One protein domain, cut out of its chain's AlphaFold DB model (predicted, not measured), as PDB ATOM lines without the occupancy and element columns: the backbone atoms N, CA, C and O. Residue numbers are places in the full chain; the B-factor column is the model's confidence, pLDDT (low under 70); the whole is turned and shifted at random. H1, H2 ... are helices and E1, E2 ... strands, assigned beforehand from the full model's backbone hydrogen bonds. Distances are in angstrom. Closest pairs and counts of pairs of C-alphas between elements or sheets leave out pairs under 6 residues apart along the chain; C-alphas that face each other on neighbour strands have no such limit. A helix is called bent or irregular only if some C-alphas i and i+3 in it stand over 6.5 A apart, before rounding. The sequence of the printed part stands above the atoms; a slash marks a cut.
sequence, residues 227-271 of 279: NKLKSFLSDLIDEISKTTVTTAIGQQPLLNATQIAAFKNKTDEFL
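This is residues 227 to 271 of the 279 residues of an uncharacterized protein of Chitinophaga jiangningensis (UniProt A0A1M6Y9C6). This is a long, narrow hairpin: two helices, H1 and H2, lie side by side and run opposite ways, and a small two-stranded hairpin, E1 and E2, makes the tip beyond one end of the pair. The backbone goes out along H1 and E1, turns back at residues 248 and 249, and returns along E2 and H2, with the first and last printed residues near each other at the other end. There are 45 residues printed, with two named helices and two named strands in the order H1, E1, E2, H2; the sheet is E1 - E2, antiparallel, and the class is mixed, helices and strands. The whole is a loose rod, with a radius of gyration of the C-alphas of 12.7 A and spans of 43 by 16 by 6 A.

Start at Asn 227 with H1, residues 227 to 241, and look across to H2, residues 257 to 270. These helices touch, with 20 pairs of C-alphas within 8 A, and their closest C-alphas are those of Ser 241 and Ala 257, 4.9 A apart. They run opposite ways at a shallow tilt of 6 degrees, centre to centre 9.2 A. After H1, a tight link of two residues brings you to E1, residues 244 to 247, and another of two residues to E2, residues 250 to 253. E1 and E2 form a hairpin of antiparallel neighbour strands, their directions at 141 degrees; look for N 245 and O 252 at 2.8 A, and N 252 and O 245 at 2.9 A, both within hydrogen-bond range. E1 and H2 are apart; H1 and E2 are only just apart, their closest C-alphas at 8.1 A. In H1 every O i to N i+4 pair is within hydrogen-bond range; in H2 2 of 10 are, beside 9 of 11 O i to N i+3 pairs.

Find C-alpha 227 at (87.938, 109.272, 78.505); from there H1 runs 20.9 A to C-alpha 241 at (107.597, 113.660, 83.964). E1 then covers 9.4 A from Thr 244 to Thr 247, and E2 10.0 A from Gly 250 to Pro 253. H2 runs 21.7 A from Ala 257 to C-alpha 270 at (93.166, 105.938, 72.614); it is neither bent nor irregular, but only just: C-alphas 265 and 268 are 6.3 A apart.

The two C-alphas farthest apart are those of Ala 248 and Leu 271, 42.7 A, while the C-alphas of Asn 227 and Leu 271, the first and last printed, are 7.1 A apart. The printed part has no cut, and its three links between named elements are tight. The mean pLDDT of the printed part is 87.3, and no printed residue is under 70 in this model.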
ATOM      1  N   ASN A 227      87.661 108.023  77.786       80.25
ATOM      2  CA  ASN A 227      87.938 109.272  78.505       80.25
ATOM      3  C   ASN A 227      88.577 109.046  79.887       80.25
ATOM      4  O   ASN A 227      89.482 109.787  80.267       80.25
ATOM      5  N   LYS A 228      88.138 108.022  80.637       83.62
ATOM      6  CA  LYS A 228      88.737 107.697  81.943       83.62
ATOM      7  C   LYS A 228      90.143 107.126  81.777       83.62
ATOM      8  O   LYS A 228      91.028 107.511  82.531       83.62
ATOM      9  N   LEU A 229      90.355 106.267  80.776       88.25
ATOM     10  CA  LEU A 229      91.683 105.740  80.453       88.25
ATOM     11  C   LEU A 229      92.640 106.859  80.042       88.25
ATOM     12  O   LEU A 229      93.743 106.944  80.574       88.25
ATOM     13  N   LYS A 230      92.200 107.752  79.149       88.31
ATOM     14  CA  LYS A 230      92.971 108.924  78.731       88.31
ATOM     15  C   LYS A 230      93.353 109.797  79.927       88.31
ATOM     16  O   LYS A 230      94.515 110.183  80.027       88.31
ATOM     17  N   SER A 231      92.402 110.097  80.818       88.56
ATOM     18  CA  SER A 231      92.669 110.883  82.032       88.56
ATOM     19  C   SER A 231      93.714 110.194  82.902       88.56
ATOM     20  O   SER A 231      94.746 110.785  83.185       88.56
ATOM     21  N   PHE A 232      93.499 108.916  83.226       91.81
ATOM     22  CA  PHE A 232      94.412 108.139  84.059       91.81
ATOM     23  C   PHE A 232      95.838 108.090  83.488       91.81
ATOM     24  O   PHE A 232      96.803 108.328  84.209       91.81
ATOM     25  N   LEU A 233      95.984 107.822  82.185       93.06
ATOM     26  CA  LEU A 233      97.293 107.794  81.529       93.06
ATOM     27  C   LEU A 233      97.938 109.182  81.465       93.06
ATOM     28  O   LEU A 233      99.150 109.294  81.622       93.06
ATOM     29  N   SER A 234      97.145 110.234  81.252       92.56
ATOM     30  CA  SER A 234      97.640 111.616  81.251       92.56
ATOM     31  C   SER A 234      98.180 112.015  82.623       92.56
ATOM     32  O   SER A 234      99.273 112.572  82.696       92.56
ATOM     33  N   ASP A 235      97.459 111.669  83.691       92.94
ATOM     34  CA  ASP A 235      97.868 111.937  85.072       92.94
ATOM     35  C   ASP A 235      99.138 111.148  85.429       92.94
ATOM     36  O   ASP A 235     100.079 111.695  86.005       92.94
ATOM     37  N   LEU A 236      99.216 109.877  85.014       93.69
ATOM     38  CA  LEU A 236     100.406 109.047  85.208       93.69
ATOM     39  C   LEU A 236     101.637 109.624  84.487       93.69
ATOM     40  O   LEU A 236     102.720 109.680  85.068       93.69
ATOM     41  N   ILE A 237     101.486 110.063  83.232       93.75
ATOM     42  CA  ILE A 237     102.574 110.676  82.451       93.75
ATOM     43  C   ILE A 237     103.045 111.975  83.108       93.75
ATOM     44  O   ILE A 237     104.255 112.202  83.212       93.75
ATOM     45  N   ASP A 238     102.111 112.806  83.576       90.88
ATOM     46  CA  ASP A 238     102.434 114.051  84.268       90.88
ATOM     47  C   ASP A 238     103.269 113.774  85.527       90.88
ATOM     48  O   ASP A 238     104.298 114.424  85.723       90.88
ATOM     49  N   GLU A 239     102.900 112.783  86.339       92.44
ATOM     50  CA  GLU A 239     103.654 112.427  87.549       92.44
ATOM     51  C   GLU A 239     105.046 111.850  87.244       92.44
ATOM     52  O   GLU A 239     106.037 112.257  87.860       92.44
ATOM     53  N   ILE A 240     105.176 110.983  86.234       91.56
ATOM     54  CA  ILE A 240     106.490 110.463  85.823       91.56
ATOM     55  C   ILE A 240     107.377 111.609  85.310       91.56
ATOM     56  O   ILE A 240     108.557 111.678  85.657       91.56
ATOM     57  N   SER A 241     106.826 112.544  84.531       88.12
ATOM     58  CA  SER A 241     107.597 113.660  83.964       88.12
ATOM     59  C   SER A 241     108.174 114.613  85.021       88.12
ATOM     60  O   SER A 241     109.202 115.245  84.776       88.12
ATOM     61  N   LYS A 242     107.548 114.685  86.206       88.75
ATOM     62  CA  LYS A 242     107.994 115.499  87.351       88.75
ATOM     63  C   LYS A 242     109.003 114.782  88.253       88.75
ATOM     64  O   LYS A 242     109.536 115.399  89.173       88.75
ATOM     65  N   THR A 243     109.256 113.494  88.028       91.12
ATOM     66  CA  THR A 243     110.141 112.702  88.887       91.12
ATOM     67  C   THR A 243     111.593 113.180  88.767       91.12
ATOM     68  O   THR A 243     112.087 113.480  87.677       91.12
ATOM     69  N   THR A 244     112.297 113.226  89.899       89.31
ATOM     70  CA  THR A 244     113.715 113.591  89.979       89.31
ATOM     71  C   THR A 244     114.558 112.424  90.488       89.31
ATOM     72  O   THR A 244     114.078 111.529  91.182       89.31
ATOM     73  N   VAL A 245     115.839 112.427  90.130       87.19
ATOM     74  CA  VAL A 245     116.851 111.478  90.592       87.19
ATOM     75  C   VAL A 245     117.927 112.211  91.383       87.19
ATOM     76  O   VAL A 245     118.379 113.293  91.006       87.19
ATOM     77  N   THR A 246     118.351 111.623  92.498       88.06
ATOM     78  CA  THR A 246     119.435 112.176  93.315       88.06
ATOM     79  C   THR A 246     120.775 111.884  92.653       88.06
ATOM     80  O   THR A 246     121.136 110.729  92.435       88.06
ATOM     81  N   THR A 247     121.529 112.936  92.356       86.44
ATOM     82  CA  THR A 247     122.873 112.866  91.774       86.44
ATOM     83  C   THR A 247     123.895 113.502  92.718       86.44
ATOM     84  O   THR A 247     123.529 114.151  93.698       86.44
ATOM     85  N   ALA A 248     125.188 113.377  92.403       81.81
ATOM     86  CA  ALA A 248     126.267 114.021  93.162       81.81
ATOM     87  C   ALA A 248     126.159 115.564  93.225       81.81
ATOM     88  O   ALA A 248     126.799 116.184  94.069       81.81
ATOM     89  N   ILE A 249     125.340 116.177  92.360       85.06
ATOM     90  CA  ILE A 249     125.076 117.624  92.281       85.06
ATOM     91  C   ILE A 249     123.652 118.006  92.738       85.06
ATOM     92  O   ILE A 249     123.213 119.130  92.510       85.06
ATOM     93  N   GLY A 250     122.923 117.093  93.395       87.88
ATOM     94  CA  GLY A 250     121.562 117.316  93.906       87.88
ATOM     95  C   GLY A 250     120.475 116.583  93.113       87.88
ATOM     96  O   GLY A 250     120.767 115.695  92.308       87.88
ATOM     97  N   GLN A 251     119.206 116.923  93.362       88.56
ATOM     98  CA  GLN A 251     118.078 116.361  92.613       88.56
ATOM     99  C   GLN A 251     118.041 116.937  91.197       88.56
ATOM    100  O   GLN A 251     117.954 118.150  91.015       88.56
ATOM    101  N   GLN A 252     118.109 116.062  90.200       86.94
ATOM    102  CA  GLN A 252     118.028 116.408  88.785       86.94
ATOM    103  C   GLN A 252     116.790 115.745  88.171       86.94
ATOM    104  O   GLN A 252     116.428 114.646  88.591       86.94
ATOM    105  N   PRO A 253     116.118 116.374  87.196       84.62
ATOM    106  CA  PRO A 253     115.025 115.732  86.476       84.62
ATOM    107  C   PRO A 253     115.525 114.511  85.698       84.62
ATOM    108  O   PRO A 253     116.716 114.376  85.399       84.62
ATOM    109  N   LEU A 254     114.602 113.623  85.335       87.62
ATOM    110  CA  LEU A 254     114.912 112.522  84.431       87.62
ATOM    111  C   LEU A 254     115.466 113.045  83.099       87.62
ATOM    112  O   LEU A 254     114.938 113.989  82.510       87.62
ATOM    113  N   LEU A 255     116.500 112.374  82.585       85.56
ATOM    114  CA  LEU A 255     117.188 112.758  81.346       85.56
ATOM    115  C   LEU A 255     116.242 112.797  80.128       85.56
ATOM    116  O   LEU A 255     116.475 113.526  79.170       85.56
ATOM    117  N   ASN A 256     115.164 112.012  80.179       87.50
ATOM    118  CA  ASN A 256     114.139 111.878  79.148       87.50
ATOM    119  C   ASN A 256     112.793 112.528  79.528       87.50
ATOM    120  O   ASN A 256     111.790 112.240  78.874       87.50
ATOM    121  N   ALA A 257     112.739 113.409  80.536       85.94
ATOM    122  CA  ALA A 257     111.492 114.036  80.994       85.94
ATOM    123  C   ALA A 257     110.690 114.700  79.853       85.94
ATOM    124  O   ALA A 257     109.473 114.543  79.773       85.94
ATOM    125  N   THR A 258     111.369 115.362  78.908       86.38
ATOM    126  CA  THR A 258     110.734 115.968  77.721       86.38
ATOM    127  C   THR A 258     110.113 114.930  76.784       86.38
ATOM    128  O   THR A 258     109.032 115.152  76.247       86.38
ATOM    129  N   GLN A 259     110.771 113.781  76.593       89.31
ATOM    130  CA  GLN A 259     110.239 112.689  75.770       89.31
ATOM    131  C   GLN A 259     109.031 112.030  76.447       89.31
ATOM    132  O   GLN A 259     108.060 111.702  75.772       89.31
ATOM    133  N   ILE A 260     109.069 111.889  77.776       89.31
ATOM    134  CA  ILE A 260     107.960 111.348  78.568       89.31
ATOM    135  C   ILE A 260     106.738 112.264  78.470       89.31
ATOM    136  O   ILE A 260     105.653 111.791  78.140       89.31
ATOM    137  N   ALA A 261     106.912 113.574  78.663       87.88
ATOM    138  CA  ALA A 261     105.825 114.543  78.531       87.88
ATOM    139  C   ALA A 261     105.194 114.531  77.123       87.88
ATOM    140  O   ALA A 261     103.984 114.695  76.982       87.88
ATOM    141  N   ALA A 262     105.986 114.263  76.077       88.81
ATOM    142  CA  ALA A 262     105.480 114.156  74.710       88.81
ATOM    143  C   ALA A 262     104.533 112.957  74.492       88.81
ATOM    144  O   ALA A 262     103.695 113.014  73.590       88.81
ATOM    145  N   PHE A 263     104.595 111.900  75.318       89.69
ATOM    146  CA  PHE A 263     103.637 110.787  75.240       89.69
ATOM    147  C   PHE A 263     102.213 111.193  75.611       89.69
ATOM    148  O   PHE A 263     101.272 110.529  75.180       89.69
ATOM    149  N   LYS A 264     102.030 112.307  76.329       88.12
ATOM    150  CA  LYS A 264     100.700 112.839  76.637       88.12
ATOM    151  C   LYS A 264      99.903 113.144  75.369       88.12
ATOM    152  O   LYS A 264      98.712 112.880  75.330       88.12
ATOM    153  N   ASN A 265     100.569 113.593  74.305       84.81
ATOM    154  CA  ASN A 265      99.920 113.879  73.022       84.81
ATOM    155  C   ASN A 265      99.395 112.614  72.326       84.81
ATOM    156  O   ASN A 265      98.505 112.702  71.490       84.81
ATOM    157  N   LYS A 266      99.924 111.435  72.677       86.62
ATOM    158  CA  LYS A 266      99.440 110.156  72.148       86.62
ATOM    159  C   LYS A 266      98.232 109.622  72.909       86.62
ATOM    160  O   LYS A 266      97.603 108.683  72.441       86.62
ATOM    161  N   THR A 267      97.877 110.189  74.069       86.50
ATOM    162  CA  THR A 267      96.718 109.687  74.824       86.50
ATOM    163  C   THR A 267      95.390 109.985  74.125       86.50
ATOM    164  O   THR A 267      94.402 109.291  74.361       86.50
ATOM    165  N   ASP A 268      95.379 110.966  73.217       81.81
ATOM    166  CA  ASP A 268      94.267 111.247  72.310       81.81
ATOM    167  C   ASP A 268      94.004 110.108  71.317       81.81
ATOM    168  O   ASP A 268      92.853 109.876  70.958       81.81
ATOM    169  N   GLU A 269      95.035 109.344  70.939       80.12
ATOM    170  CA  GLU A 269      94.917 108.214  70.008       80.12
ATOM    171  C   GLU A 269      94.162 107.015  70.619       80.12
ATOM    172  O   GLU A 269      93.724 106.130  69.887       80.12
ATOM    173  N   PHE A 270      93.977 106.972  71.948       74.88
ATOM    174  CA  PHE A 270      93.166 105.938  72.614       74.88
ATOM    175  C   PHE A 270      91.662 106.191  72.510       74.88
ATOM    176  O   PHE A 270      90.861 105.294  72.789       74.88
ATOM    177  N   LEU A 271      91.258 107.411  72.156       73.75
ATOM    178  CA  LEU A 271      89.865 107.697  71.848       73.75
ATOM    179  C   LEU A 271      89.575 107.185  70.437       73.75
ATOM    180  O   LEU A 271      90.410 107.287  69.542       73.75
TER     181      LEU A 271